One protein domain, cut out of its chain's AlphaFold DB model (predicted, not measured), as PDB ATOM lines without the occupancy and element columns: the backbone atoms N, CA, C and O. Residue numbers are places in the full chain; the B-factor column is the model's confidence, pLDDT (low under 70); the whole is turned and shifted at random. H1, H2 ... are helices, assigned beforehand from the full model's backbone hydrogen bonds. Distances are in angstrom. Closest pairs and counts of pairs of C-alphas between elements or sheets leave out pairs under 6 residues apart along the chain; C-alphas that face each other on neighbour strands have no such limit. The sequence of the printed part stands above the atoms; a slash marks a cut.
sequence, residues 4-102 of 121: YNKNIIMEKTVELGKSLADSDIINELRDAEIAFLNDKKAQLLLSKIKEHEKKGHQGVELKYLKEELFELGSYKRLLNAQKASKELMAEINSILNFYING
ATOM      1  N   TYR A   4     -24.859   1.118  13.944       60.62
ATOM      2  CA  TYR A   4     -25.463   1.943  12.898       60.62
ATOM      3  C   TYR A   4     -25.387   1.313  11.493       60.62
ATOM      4  O   TYR A   4     -26.378   1.300  10.769       60.62
ATOM      5  N   ASN A   5     -24.261   0.685  11.136       76.00
ATOM      6  CA  ASN A   5     -24.097   0.066   9.814       76.00
ATOM      7  C   ASN A   5     -24.975  -1.181   9.650       76.00
ATOM      8  O   ASN A   5     -25.446  -1.454   8.552       76.00
ATOM      9  N   LYS A   6     -25.234  -1.923  10.737       86.44
ATOM     10  CA  LYS A   6     -26.138  -3.080  10.698       86.44
ATOM     11  C   LYS A   6     -27.572  -2.651  10.385       86.44
ATOM     12  O   LYS A   6     -28.213  -3.289   9.559       86.44
ATOM     13  N   ASN A   7     -28.060  -1.580  11.012       90.50
ATOM     14  CA  ASN A   7     -29.426  -1.100  10.791       90.50
ATOM     15  C   ASN A   7     -29.643  -0.665   9.336       90.50
ATOM     16  O   ASN A   7     -30.602  -1.112   8.719       90.50
ATOM     17  N   ILE A   8     -28.698   0.083   8.758       93.75
ATOM     18  CA  ILE A   8     -28.766   0.504   7.348       93.75
ATOM     19  C   ILE A   8     -28.794  -0.702   6.398       93.75
ATOM     20  O   ILE A   8     -29.576  -0.722   5.451       93.75
ATOM     21  N   ILE A   9     -27.965  -1.725   6.647       91.81
ATOM     22  CA  ILE A   9     -27.959  -2.949   5.829       91.81
ATOM     23  C   ILE A   9     -29.327  -3.636   5.888       91.81
ATOM     24  O   ILE A   9     -29.860  -4.030   4.850       91.81
ATOM     25  N   MET A  10     -29.918  -3.750   7.081       95.44
ATOM     26  CA  MET A  10     -31.248  -4.343   7.243       95.44
ATOM     27  C   MET A  10     -32.331  -3.526   6.528       95.44
ATOM     28  O   MET A  10     -33.148  -4.108   5.823       95.44
ATOM     29  N   GLU A  11     -32.319  -2.198   6.652       95.88
ATOM     30  CA  GLU A  11     -33.265  -1.304   5.967       95.88
ATOM     31  C   GLU A  11     -33.187  -1.455   4.445       95.88
ATOM     32  O   GLU A  11     -34.200  -1.688   3.788       95.88
ATOM     33  N   LYS A  12     -31.975  -1.427   3.884       95.00
ATOM     34  CA  LYS A  12     -31.748  -1.607   2.443       95.00
ATOM     35  C   LYS A  12     -32.142  -3.004   1.960       95.00
ATOM     36  O   LYS A  12     -32.646  -3.153   0.851       95.00
ATOM     37  N   THR A  13     -31.979  -4.021   2.805       95.06
ATOM     38  CA  THR A  13     -32.431  -5.391   2.508       95.06
ATOM     39  C   THR A  13     -33.957  -5.479   2.481       95.06
ATOM     40  O   THR A  13     -34.522  -6.141   1.614       95.06
ATOM     41  N   VAL A  14     -34.643  -4.783   3.391       96.56
ATOM     42  CA  VAL A  14     -36.112  -4.693   3.389       96.56
ATOM     43  C   VAL A  14     -36.616  -3.964   2.143       96.56
ATOM     44  O   VAL A  14     -37.573  -4.425   1.527       96.56
ATOM     45  N   GLU A  15     -35.980  -2.857   1.753       97.12
ATOM     46  CA  GLU A  15     -36.304  -2.145   0.509       97.12
ATOM     47  C   GLU A  15     -36.153  -3.056  -0.714       97.12
ATOM     48  O   GLU A  15     -37.081  -3.150  -1.514       97.12
ATOM     49  N   LEU A  16     -35.043  -3.797  -0.813       95.75
ATOM     50  CA  LEU A  16     -34.847  -4.793  -1.869       95.75
ATOM     51  C   LEU A  16     -35.968  -5.841  -1.868       95.75
ATOM     52  O   LEU A  16     -36.543  -6.120  -2.915       95.75
ATOM     53  N   GLY A  17     -36.318  -6.388  -0.701       96.00
ATOM     54  CA  GLY A  17     -37.398  -7.368  -0.572       96.00
ATOM     55  C   GLY A  17     -38.755  -6.848  -1.057       96.00
ATOM     56  O   GLY A  17     -39.483  -7.585  -1.719       96.00
ATOM     57  N   LYS A  18     -39.083  -5.578  -0.781       96.81
ATOM     58  CA  LYS A  18     -40.307  -4.934  -1.288       96.81
ATOM     59  C   LYS A  18     -40.278  -4.798  -2.809       96.81
ATOM     60  O   LYS A  18     -41.208  -5.246  -3.466       96.81
ATOM     61  N   SER A  19     -39.181  -4.292  -3.369       96.50
ATOM     62  CA  SER A  19     -39.031  -4.172  -4.824       96.50
ATOM     63  C   SER A  19     -39.119  -5.523  -5.538       96.50
ATOM     64  O   SER A  19     -39.697  -5.613  -6.615       96.50
ATOM     65  N   LEU A  20     -38.584  -6.593  -4.939       94.81
ATOM     66  CA  LEU A  20     -38.731  -7.948  -5.475       94.81
ATOM     67  C   LEU A  20     -40.174  -8.427  -5.404       94.81
ATOM     68  O   LEU A  20     -40.675  -8.986  -6.376       94.81
ATOM     69  N   ALA A  21     -40.848  -8.198  -4.276       92.31
ATOM     70  CA  ALA A  21     -42.245  -8.567  -4.102       92.31
ATOM     71  C   ALA A  21     -43.173  -7.881  -5.115       92.31
ATOM     72  O   ALA A  21     -44.196  -8.476  -5.448       92.31
ATOM     73  N   ASP A  22     -42.799  -6.697  -5.601       93.94
ATOM     74  CA  ASP A  22     -43.535  -5.928  -6.610       93.94
ATOM     75  C   ASP A  22     -43.043  -6.180  -8.048       93.94
ATOM     76  O   ASP A  22     -43.585  -5.615  -8.995       93.94
ATOM     77  N   SER A  23     -42.026  -7.026  -8.238       95.62
ATOM     78  CA  SER A  23     -41.485  -7.330  -9.566       95.62
ATOM     79  C   SER A  23     -42.410  -8.230 -10.384       95.62
ATOM     80  O   SER A  23     -43.048  -9.143  -9.851       95.62
ATOM     81  N   ASP A  24     -42.395  -8.045 -11.705       97.25
ATOM     82  CA  ASP A  24     -43.174  -8.858 -12.647       97.25
ATOM     83  C   ASP A  24     -42.877 -10.357 -12.507       97.25
ATOM     84  O   ASP A  24     -43.783 -11.174 -12.604       97.25
ATOM     85  N   ILE A  25     -41.627 -10.731 -12.209       96.75
ATOM     86  CA  ILE A  25     -41.215 -12.135 -12.047       96.75
ATOM     87  C   ILE A  25     -41.890 -12.776 -10.824       96.75
ATOM     88  O   ILE A  25     -42.360 -13.911 -10.898       96.75
ATOM     89  N   ILE A  26     -41.937 -12.070  -9.691       96.88
ATOM     90  CA  ILE A  26     -42.566 -12.589  -8.469       96.88
ATOM     91  C   ILE A  26     -44.093 -12.532  -8.567       96.88
ATOM     92  O   ILE A  26     -44.763 -13.449  -8.091       96.88
ATOM     93  N   ASN A  27     -44.648 -11.507  -9.215       97.12
ATOM     94  CA  ASN A  27     -46.082 -11.438  -9.490       97.12
ATOM     95  C   ASN A  27     -46.527 -12.567 -10.426       97.12
ATOM     96  O   ASN A  27     -47.480 -13.272 -10.107       97.12
ATOM     97  N   GLU A  28     -45.781 -12.835 -11.498       97.94
ATOM     98  CA  GLU A  28     -46.057 -13.950 -12.406       97.94
ATOM     99  C   GLU A  28     -45.960 -15.306 -11.696       97.94
ATOM    100  O   GLU A  28     -46.779 -16.188 -11.950       97.94
ATOM    101  N   LEU A  29     -45.013 -15.484 -10.765       98.31
ATOM    102  CA  LEU A  29     -44.961 -16.692  -9.938       98.31
ATOM    103  C   LEU A  29     -46.242 -16.871  -9.117       98.31
ATOM    104  O   LEU A  29     -46.826 -17.955  -9.149       98.31
ATOM    105  N   ARG A  30     -46.705 -15.823  -8.428       97.81
ATOM    106  CA  ARG A  30     -47.953 -15.871  -7.645       97.81
ATOM    107  C   ARG A  30     -49.158 -16.178  -8.532       97.81
ATOM    108  O   ARG A  30     -49.976 -17.031  -8.190       97.81
ATOM    109  N   ASP A  31     -49.254 -15.530  -9.687       98.19
ATOM    110  CA  ASP A  31     -50.355 -15.735 -10.628       98.19
ATOM    111  C   ASP A  31     -50.349 -17.151 -11.212       98.19
ATOM    112  O   ASP A  31     -51.402 -17.784 -11.338       98.19
ATOM    113  N   ALA A  32     -49.171 -17.684 -11.538       98.38
ATOM    114  CA  ALA A  32     -49.014 -19.050 -12.014       98.38
ATOM    115  C   ALA A  32     -49.357 -20.082 -10.926       98.38
ATOM    116  O   ALA A  32     -49.999 -21.091 -11.227       98.38
ATOM    117  N   GLU A  33     -48.993 -19.823  -9.665       98.19
ATOM    118  CA  GLU A  33     -49.389 -20.646  -8.514       98.19
ATOM    119  C   GLU A  33     -50.909 -20.672  -8.345       98.19
ATOM    120  O   GLU A  33     -51.497 -21.750  -8.256       98.19
ATOM    121  N   ILE A  34     -51.565 -19.509  -8.380       98.19
ATOM    122  CA  ILE A  34     -53.028 -19.405  -8.296       98.19
ATOM    123  C   ILE A  34     -53.690 -20.142  -9.467       98.19
ATOM    124  O   ILE A  34     -54.630 -20.913  -9.264       98.19
ATOM    125  N   ALA A  35     -53.200 -19.941 -10.693       98.12
ATOM    126  CA  ALA A  35     -53.730 -20.605 -11.880       98.12
ATOM    127  C   ALA A  35     -53.605 -22.133 -11.785       98.12
ATOM    128  O   ALA A  35     -54.556 -22.847 -12.098       98.12
ATOM    129  N   PHE A  36     -52.465 -22.640 -11.309       98.19
ATOM    130  CA  PHE A  36     -52.251 -24.068 -11.094       98.19
ATOM    131  C   PHE A  36     -53.143 -24.639  -9.983       98.19
ATOM    132  O   PHE A  36     -53.740 -25.702 -10.162       98.19
ATOM    133  N   LEU A  37     -53.280 -23.937  -8.854       97.81
ATOM    134  CA  LEU A  37     -54.142 -24.354  -7.741       97.81
ATOM    135  C   LEU A  37     -55.620 -24.423  -8.142       97.81
ATOM    136  O   LEU A  37     -56.340 -25.314  -7.691       97.81
ATOM    137  N   ASN A  38     -56.056 -23.524  -9.025       98.06
ATOM    138  CA  ASN A  38     -57.427 -23.485  -9.533       98.06
ATOM    139  C   ASN A  38     -57.678 -24.435 -10.720       98.06
ATOM    140  O   ASN A  38     -58.834 -24.657 -11.097       98.06
ATOM    141  N   ASP A  39     -56.636 -25.032 -11.305       98.19
ATOM    142  CA  ASP A  39     -56.773 -26.010 -12.381       98.19
ATOM    143  C   ASP A  39     -57.236 -27.366 -11.831       98.19
ATOM    144  O   ASP A  39     -56.459 -28.194 -11.349       98.19
ATOM    145  N   LYS A  40     -58.541 -27.623 -11.958       98.19
ATOM    146  CA  LYS A  40     -59.180 -28.865 -11.500       98.19
ATOM    147  C   LYS A  40     -58.536 -30.122 -12.090       98.19
ATOM    148  O   LYS A  40     -58.461 -31.138 -11.399       98.19
ATOM    149  N   LYS A  41     -58.089 -30.078 -13.350       97.88
ATOM    150  CA  LYS A  41     -57.469 -31.231 -14.011       97.88
ATOM    151  C   LYS A  41     -56.084 -31.483 -13.427       97.88
ATOM    152  O   LYS A  41     -55.778 -32.626 -13.086       97.88
ATOM    153  N   ALA A  42     -55.293 -30.429 -13.239       97.81
ATOM    154  CA  ALA A  42     -53.988 -30.528 -12.595       97.81
ATOM    155  C   ALA A  42     -54.100 -31.102 -11.174       97.81
ATOM    156  O   ALA A  42     -53.384 -32.043 -10.830       97.81
ATOM    157  N   GLN A  43     -55.053 -30.606 -10.375       98.12
ATOM    158  CA  GLN A  43     -55.268 -31.094  -9.010       98.12
ATOM    159  C   GLN A  43     -55.727 -32.560  -8.975       98.12
ATOM    160  O   GLN A  43     -55.262 -33.336  -8.136       98.12
ATOM    161  N   LEU A  44     -56.582 -32.976  -9.917       98.06
ATOM    162  CA  LEU A  44     -56.997 -34.374 -10.044       98.06
ATOM    163  C   LEU A  44     -55.814 -35.292 -10.386       98.06
ATOM    164  O   LEU A  44     -55.634 -36.324  -9.739       98.06
ATOM    165  N   LEU A  45     -55.000 -34.920 -11.380       97.88
ATOM    166  CA  LEU A  45     -53.812 -35.684 -11.768       97.88
ATOM    167  C   LEU A  45     -52.817 -35.784 -10.611       97.88
ATOM    168  O   LEU A  45     -52.343 -36.878 -10.306       97.88
ATOM    169  N   LEU A  46     -52.566 -34.678  -9.907       96.62
ATOM    170  CA  LEU A  46     -51.684 -34.655  -8.744       96.62
ATOM    171  C   LEU A  46     -52.182 -35.582  -7.625       96.62
ATOM    172  O   LEU A  46     -51.381 -36.272  -6.993       96.62
ATOM    173  N   SER A  47     -53.497 -35.630  -7.389       96.81
ATOM    174  CA  SER A  47     -54.093 -36.550  -6.415       96.81
ATOM    175  C   SER A  47     -53.865 -38.013  -6.802       96.81
ATOM    176  O   SER A  47     -53.437 -38.802  -5.960       96.81
ATOM    177  N   LYS A  48     -54.090 -38.368  -8.074       95.75
ATOM    178  CA  LYS A  48     -53.851 -39.730  -8.577       95.75
ATOM    179  C   LYS A  48     -52.378 -40.115  -8.462       95.75
ATOM    180  O   LYS A  48     -52.065 -41.171  -7.923       95.75
ATOM    181  N   ILE A  49     -51.467 -39.238  -8.885       95.94
ATOM    182  CA  ILE A  49     -50.015 -39.453  -8.773       95.94
ATOM    183  C   ILE A  49     -49.626 -39.752  -7.319       95.94
ATOM    184  O   ILE A  49     -48.968 -40.757  -7.059       95.94
ATOM    185  N   LYS A  50     -50.095 -38.938  -6.363       94.81
ATOM    186  CA  LYS A  50     -49.830 -39.145  -4.929       94.81
ATOM    187  C   LYS A  50     -50.372 -40.478  -4.417       94.81
ATOM    188  O   LYS A  50     -49.747 -41.101  -3.561       94.81
ATOM    189  N   GLU A  51     -51.532 -40.917  -4.895       94.44
ATOM    190  CA  GLU A  51     -52.103 -42.215  -4.529       94.44
ATOM    191  C   GLU A  51     -51.245 -43.378  -5.045       94.44
ATOM    192  O   GLU A  51     -50.941 -44.296  -4.280       94.44
ATOM    193  N   HIS A  52     -50.801 -43.318  -6.303       92.00
ATOM    194  CA  HIS A  52     -49.889 -44.311  -6.875       92.00
ATOM    195  C   HIS A  52     -48.554 -44.362  -6.119       92.00
ATOM    196  O   HIS A  52     -48.091 -45.447  -5.771       92.00
ATOM    197  N   GLU A  53     -47.968 -43.204  -5.802       90.44
ATOM    198  CA  GLU A  53     -46.704 -43.120  -5.059       90.44
ATOM    199  C   GLU A  53     -46.832 -43.684  -3.637       90.44
ATOM    200  O   GLU A  53     -45.970 -44.445  -3.202       90.44
ATOM    201  N   LYS A  54     -47.942 -43.408  -2.936       91.75
ATOM    202  CA  LYS A  54     -48.225 -43.989  -1.610       91.75
ATOM    203  C   LYS A  54     -48.363 -45.508  -1.638       91.75
ATOM    204  O   LYS A  54     -47.953 -46.170  -0.690       91.75
ATOM    205  N   LYS A  55     -48.946 -46.059  -2.704       90.56
ATOM    206  CA  LYS A  55     -49.100 -47.509  -2.891       90.56
ATOM    207  C   LYS A  55     -47.812 -48.186  -3.375       90.56
ATOM    208  O   LYS A  55     -47.806 -49.397  -3.565       90.56
ATOM    209  N   GLY A  56     -46.736 -47.427  -3.607       83.69
ATOM    210  CA  GLY A  56     -45.494 -47.945  -4.186       83.69
ATOM    211  C   GLY A  56     -45.654 -48.412  -5.636       83.69
ATOM    212  O   GLY A  56     -44.805 -49.139  -6.145       83.69
ATOM    213  N   HIS A  57     -46.737 -48.016  -6.311       82.69
ATOM    214  CA  HIS A  57     -46.992 -48.395  -7.694       82.69
ATOM    215  C   HIS A  57     -46.060 -47.609  -8.612       82.69
ATOM    216  O   HIS A  57     -46.286 -46.434  -8.896       82.69
ATOM    217  N   GLN A  58     -45.025 -48.277  -9.105       75.69
ATOM    218  CA  GLN A  58     -44.188 -47.776 -10.185       75.69
ATOM    219  C   GLN A  58     -44.553 -48.534 -11.456       75.69
ATOM    220  O   GLN A  58     -44.475 -49.758 -11.510       75.69
ATOM    221  N   GLY A  59     -45.020 -47.813 -12.471       85.12
ATOM    222  CA  GLY A  59     -45.509 -48.434 -13.691       85.12
ATOM    223  C   GLY A  59     -45.860 -47.421 -14.767       85.12
ATOM    224  O   GLY A  59     -45.802 -46.208 -14.560       85.12
ATOM    225  N   VAL A  60     -46.235 -47.956 -15.924       88.19
ATOM    226  CA  VAL A  60     -46.559 -47.197 -17.138       88.19
ATOM    227  C   VAL A  60     -47.672 -46.171 -16.888       88.19
ATOM    228  O   VAL A  60     -47.579 -45.039 -17.348       88.19
ATOM    229  N   GLU A  61     -48.674 -46.519 -16.083       88.31
ATOM    230  CA  GLU A  61     -49.775 -45.619 -15.721       88.31
ATOM    231  C   GLU A  61     -49.307 -44.375 -14.947       88.31
ATOM    232  O   GLU A  61     -49.670 -43.256 -15.303       88.31
ATOM    233  N   LEU A  62     -48.437 -44.534 -13.940       92.12
ATOM    234  CA  LEU A  62     -47.875 -43.398 -13.198       92.12
ATOM    235  C   LEU A  62     -47.066 -42.479 -14.121       92.12
ATOM    236  O   LEU A  62     -47.095 -41.257 -13.963       92.12
ATOM    237  N   LYS A  63     -46.347 -43.063 -15.084       93.94
ATOM    238  CA  LYS A  63     -45.601 -42.301 -16.085       93.94
ATOM    239  C   LYS A  63     -46.548 -41.468 -16.955       93.94
ATOM    240  O   LYS A  63     -46.330 -40.266 -17.058       93.94
ATOM    241  N   TYR A  64     -47.628 -42.061 -17.468       94.88
ATOM    242  CA  TYR A  64     -48.639 -41.335 -18.247       94.88
ATOM    243  C   TYR A  64     -49.312 -40.215 -17.454       94.88
ATOM    244  O   TYR A  64     -49.467 -39.117 -17.973       94.88
ATOM    245  N   LEU A  65     -49.662 -40.447 -16.185       95.56
ATOM    246  CA  LEU A  65     -50.248 -39.404 -15.335       95.56
ATOM    247  C   LEU A  65     -49.293 -38.219 -15.143       95.56
ATOM    248  O   LEU A  65     -49.723 -37.064 -15.162       95.56
ATOM    249  N   LYS A  66     -47.996 -38.498 -14.955       95.56
ATOM    250  CA  LYS A  66     -46.965 -37.458 -14.851       95.56
ATOM    251  C   LYS A  66     -46.816 -36.707 -16.170       95.56
ATOM    252  O   LYS A  66     -46.819 -35.484 -16.144       95.56
ATOM    253  N   GLU A  67     -46.729 -37.409 -17.296       96.06
ATOM    254  CA  GLU A  67     -46.661 -36.798 -18.632       96.06
ATOM    255  C   GLU A  67     -47.884 -35.914 -18.911       96.06
ATOM    256  O   GLU A  67     -47.729 -34.766 -19.313       96.06
ATOM    257  N   GLU A  68     -49.093 -36.387 -18.605       97.12
ATOM    258  CA  GLU A  68     -50.316 -35.607 -18.796       97.12
ATOM    259  C   GLU A  68     -50.330 -34.338 -17.932       97.12
ATOM    260  O   GLU A  68     -50.737 -33.277 -18.407       97.12
ATOM    261  N   LEU A  69     -49.845 -34.416 -16.686       97.31
ATOM    262  CA  LEU A  69     -49.675 -33.245 -15.825       97.31
ATOM    263  C   LEU A  69     -48.641 -32.274 -16.412       97.31
ATOM    264  O   LEU A  69     -48.891 -31.069 -16.440       97.31
ATOM    265  N   PHE A  70     -47.510 -32.793 -16.903       96.00
ATOM    266  CA  PHE A  70     -46.463 -32.012 -17.567       96.00
ATOM    267  C   PHE A  70     -46.957 -31.287 -18.814       96.00
ATOM    268  O   PHE A  70     -46.460 -30.202 -19.102       96.00
ATOM    269  N   GLU A  71     -47.953 -31.829 -19.513       96.81
ATOM    270  CA  GLU A  71     -48.538 -31.199 -20.693       96.81
ATOM    271  C   GLU A  71     -49.546 -30.082 -20.380       96.81
ATOM    272  O   GLU A  71     -49.832 -29.261 -21.258       96.81
ATOM    273  N   LEU A  72     -50.039 -29.976 -19.139       97.38
ATOM    274  CA  LEU A  72     -50.975 -28.914 -18.764       97.38
ATOM    275  C   LEU A  72     -50.317 -27.534 -18.794       97.38
ATOM    276  O   LEU A  72     -49.282 -27.292 -18.170       97.38
ATOM    277  N   GLY A  73     -50.980 -26.589 -19.464       97.38
ATOM    278  CA  GLY A  73     -50.504 -25.211 -19.584       97.38
ATOM    279  C   GLY A  73     -50.304 -24.518 -18.233       97.38
ATOM    280  O   GLY A  73     -49.311 -23.820 -18.053       97.38
ATOM    281  N   SER A  74     -51.193 -24.761 -17.264       97.44
ATOM    282  CA  SER A  74     -51.094 -24.224 -15.899       97.44
ATOM    283  C   SER A  74     -49.830 -24.703 -15.176       97.44
ATOM    284  O   SER A  74     -49.136 -23.908 -14.544       97.44
ATOM    285  N   TYR A  75     -49.479 -25.983 -15.325       97.94
ATOM    286  CA  TYR A  75     -48.290 -26.561 -14.710       97.94
ATOM    287  C   TYR A  75     -47.005 -26.136 -15.430       97.94
ATOM    288  O   TYR A  75     -46.041 -25.754 -14.770       97.94
ATOM    289  N   LYS A  76     -46.998 -26.089 -16.771       98.00
ATOM    290  CA  LYS A  76     -45.878 -25.517 -17.545       98.00
ATOM    291  C   LYS A  76     -45.604 -24.065 -17.151       98.00
ATOM    292  O   LYS A  76     -44.452 -23.701 -16.919       98.00
ATOM    293  N   ARG A  77     -46.658 -23.246 -17.040       97.94
ATOM    294  CA  ARG A  77     -46.564 -21.846 -16.600       97.94
ATOM    295  C   ARG A  77     -45.949 -21.752 -15.203       97.94
ATOM    296  O   ARG A  77     -44.989 -21.011 -15.027       97.94
ATOM    297  N   LEU A  78     -46.431 -22.561 -14.255       98.38
ATOM    298  CA  LEU A  78     -45.875 -22.624 -12.901       98.38
ATOM    299  C   LEU A  78     -44.385 -22.987 -12.899       98.38
ATOM    300  O   LEU A  78     -43.592 -22.300 -12.260       98.38
ATOM    301  N   LEU A  79     -43.982 -24.030 -13.632       97.94
ATOM    302  CA  LEU A  79     -42.579 -24.449 -13.707       97.94
ATOM    303  C   LEU A  79     -41.677 -23.350 -14.283       97.94
ATOM    304  O   LEU A  79     -40.589 -23.104 -13.758       97.94
ATOM    305  N   ASN A  80     -42.137 -22.668 -15.331       97.94
ATOM    306  CA  ASN A  80     -41.401 -21.566 -15.943       97.94
ATOM    307  C   ASN A  80     -41.264 -20.377 -14.982       97.94
ATOM    308  O   ASN A  80     -40.162 -19.854 -14.820       97.94
ATOM    309  N   ALA A  81     -42.343 -19.992 -14.297       98.19
ATOM    310  CA  ALA A  81     -42.313 -18.896 -13.331       98.19
ATOM    311  C   ALA A  81     -41.420 -19.222 -12.118       98.19
ATOM    312  O   ALA A  81     -40.627 -18.388 -11.675       98.19
ATOM    313  N   GLN A  82     -41.456 -20.467 -11.629       98.25
ATOM    314  CA  GLN A  82     -40.554 -20.944 -10.575       98.25
ATOM    315  C   GLN A  82     -39.088 -20.899 -11.006       98.25
ATOM    316  O   GLN A  82     -38.221 -20.547 -10.205       98.25
ATOM    317  N   LYS A  83     -38.796 -21.267 -12.258       98.00
ATOM    318  CA  LYS A  83     -37.443 -21.189 -12.813       98.00
ATOM    319  C   LYS A  83     -36.961 -19.738 -12.878       98.00
ATOM    320  O   LYS A  83     -35.906 -19.450 -12.322       98.00
ATOM    321  N   ALA A  84     -37.756 -18.839 -13.455       97.75
ATOM    322  CA  ALA A  84     -37.412 -17.422 -13.566       97.75
ATOM    323  C   ALA A  84     -37.177 -16.769 -12.191       97.75
ATOM    324  O   ALA A  84     -36.196 -16.056 -11.994       97.75
ATOM    325  N   SER A  85     -38.026 -17.069 -11.200       97.50
ATOM    326  CA  SER A  85     -37.845 -16.585  -9.826       97.50
ATOM    327  C   SER A  85     -36.543 -17.099  -9.190       97.50
ATOM    328  O   SER A  85     -35.819 -16.333  -8.552       97.50
ATOM    329  N   LYS A  86     -36.199 -18.379  -9.395       97.06
ATOM    330  CA  LYS A  86     -34.932 -18.949  -8.907       97.06
ATOM    331  C   LYS A  86     -33.716 -18.308  -9.571       97.06
ATOM    332  O   LYS A  86     -32.739 -18.039  -8.877       97.06
ATOM    333  N   GLU A  87     -33.773 -18.072 -10.879       96.75
ATOM    334  CA  GLU A  87     -32.708 -17.407 -11.637       96.75
ATOM    335  C   GLU A  87     -32.489 -15.975 -11.134       96.75
ATOM    336  O   GLU A  87     -31.365 -15.632 -10.775       96.75
ATOM    337  N   LEU A  88     -33.562 -15.197 -10.947       95.81
ATOM    338  CA  LEU A  88     -33.491 -13.855 -10.357       95.81
ATOM    339  C   LEU A  88     -32.810 -13.866  -8.978       95.81
ATOM    340  O   LEU A  88     -31.911 -13.070  -8.709       95.81
ATOM    341  N   MET A  89     -33.209 -14.783  -8.093       95.44
ATOM    342  CA  MET A  89     -32.607 -14.883  -6.758       95.44
ATOM    343  C   MET A  89     -31.140 -15.321  -6.812       95.44
ATOM    344  O   MET A  89     -30.334 -14.870  -5.995       95.44
ATOM    345  N   ALA A  90     -30.777 -16.189  -7.757       94.25
ATOM    346  CA  ALA A  90     -29.392 -16.589  -7.965       94.25
ATOM    347  C   ALA A  90     -28.531 -15.400  -8.416       94.25
ATOM    348  O   ALA A  90     -27.455 -15.201  -7.855       94.25
ATOM    349  N   GLU A  91     -29.022 -14.577  -9.345       92.94
ATOM    350  CA  GLU A  91     -28.341 -13.362  -9.811       92.94
ATOM    351  C   GLU A  91     -28.156 -12.335  -8.688       92.94
ATOM    352  O   GLU A  91     -27.061 -11.811  -8.493       92.94
ATOM    353  N   ILE A  92     -29.189 -12.088  -7.879       93.94
ATOM    354  CA  ILE A  92     -29.091 -11.170  -6.733       93.94
ATOM    355  C   ILE A  92     -28.036 -11.655  -5.740       93.94
ATOM    356  O   ILE A  92     -27.172 -10.885  -5.314       93.94
ATOM    357  N   ASN A  93     -28.076 -12.940  -5.382       91.31
ATOM    358  CA  ASN A  93     -27.097 -13.525  -4.473       91.31
ATOM    359  C   ASN A  93     -25.681 -13.440  -5.036       91.31
ATOM    360  O   ASN A  93     -24.730 -13.223  -4.287       91.31
ATOM    361  N   SER A  94     -25.525 -13.600  -6.345       87.75
ATOM    362  CA  SER A  94     -24.216 -13.559  -6.972       87.75
ATOM    363  C   SER A  94     -23.649 -12.131  -7.033       87.75
ATOM    364  O   SER A  94     -22.467 -11.949  -6.737       87.75
ATOM    365  N   ILE A  95     -24.490 -11.111  -7.251       89.12
ATOM    366  CA  ILE A  95     -24.128  -9.689  -7.108       89.12
ATOM    367  C   ILE A  95     -23.706  -9.380  -5.666       89.12
ATOM    368  O   ILE A  95     -22.652  -8.782  -5.439       89.12
ATOM    369  N   LEU A  96     -24.496  -9.803  -4.674       89.12
ATOM    370  CA  LEU A  96     -24.162  -9.593  -3.262       89.12
ATOM    371  C   LEU A  96     -22.824 -10.255  -2.909       89.12
ATOM    372  O   LEU A  96     -21.959  -9.620  -2.306       89.12
ATOM    373  N   ASN A  97     -22.621 -11.500  -3.340       85.19
ATOM    374  CA  ASN A  97     -21.375 -12.229  -3.122       85.19
ATOM    375  C   ASN A  97     -20.173 -11.550  -3.787       85.19
ATOM    376  O   ASN A  97     -19.111 -11.496  -3.166       85.19
ATOM    377  N   PHE A  98     -20.330 -10.993  -4.991       84.56
ATOM    378  CA  PHE A  98     -19.276 -10.224  -5.650       84.56
ATOM    379  C   PHE A  98     -18.850  -9.018  -4.805       84.56
ATOM    380  O   PHE A  98     -17.662  -8.826  -4.560       84.56
ATOM    381  N   TYR A  99     -19.795  -8.227  -4.297       83.50
ATOM    382  CA  TYR A  99     -19.449  -7.040  -3.509       83.50
ATOM    383  C   TYR A  99     -18.938  -7.353  -2.097       83.50
ATOM    384  O   TYR A  99     -18.167  -6.557  -1.557       83.50
ATOM    385  N   ILE A 100     -19.337  -8.485  -1.506       82.50
ATOM    386  CA  ILE A 100     -18.857  -8.930  -0.188       82.50
ATOM    387  C   ILE A 100     -17.463  -9.562  -0.291       82.50
ATOM    388  O   ILE A 100     -16.591  -9.240   0.512       82.50
ATOM    389  N   ASN A 101     -17.252 -10.448  -1.269       80.56
ATOM    390  CA  ASN A 101     -16.071 -11.317  -1.337       80.56
ATOM    391  C   ASN A 101     -15.099 -10.966  -2.479       80.56
ATOM    392  O   ASN A 101     -14.005 -11.517  -2.534       80.56
ATOM    393  N   GLY A 102     -15.479 -10.084  -3.408       63.84
ATOM    394  CA  GLY A 102     -14.660  -9.701  -4.565       63.84
ATOM    395  C   GLY A 102     -14.523 -10.777  -5.648       63.84
ATOM    396  O   GLY A 102     -13.648 -10.655  -6.501       63.84
TER     397      GLY A 102
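Overview. This is residues 4 to 102 of the 121 residues of an uncharacterized protein of Thermoanaerobacterium saccharolyticum (strain DSM 8691 / JW/SL-YS485) (UniProt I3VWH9). H1 and H2 lead out to a helical hairpin, H3 and H4, set across one end, and long H5 returns, packing on H2; residues 4 to 15 and 93 to 102 stick out as arms. The printed part has 99 residues, 89 of them in five named helices, H1 to H5 in order along the chain, with no named strand; the class is all helix. This rod, only just extended, close to loose, has a radius of gyration of the C-alphas of 19.3 A and spans 59 by 26 by 19 A.

Arrangement. Start at H1, residues 4 to 21, apart from H5, residues 73 to 101. H5 touches H2, residues 24 to 38, with residues 74 to 85 alone, closest C-alphas Leu 29 and Ala 81, 4.8 A. H3, residues 40 to 54, and H4, residues 60 to 71, form a hairpin, closest C-alphas Ala 42 and Leu 69, 6.0 A. In H1 to H5 every O i to N i+4 pair is within hydrogen-bond range.

Along the chain. Find C-alpha 4 at (-25.463, 1.943, 12.898), where H1 begins; H5 runs 41.4 A to C-alpha 101 at (-16.071, -11.317, -1.337).

Size, cuts and confidence. The printed part has no cut; residues 4 and 102 have pLDDT under 70.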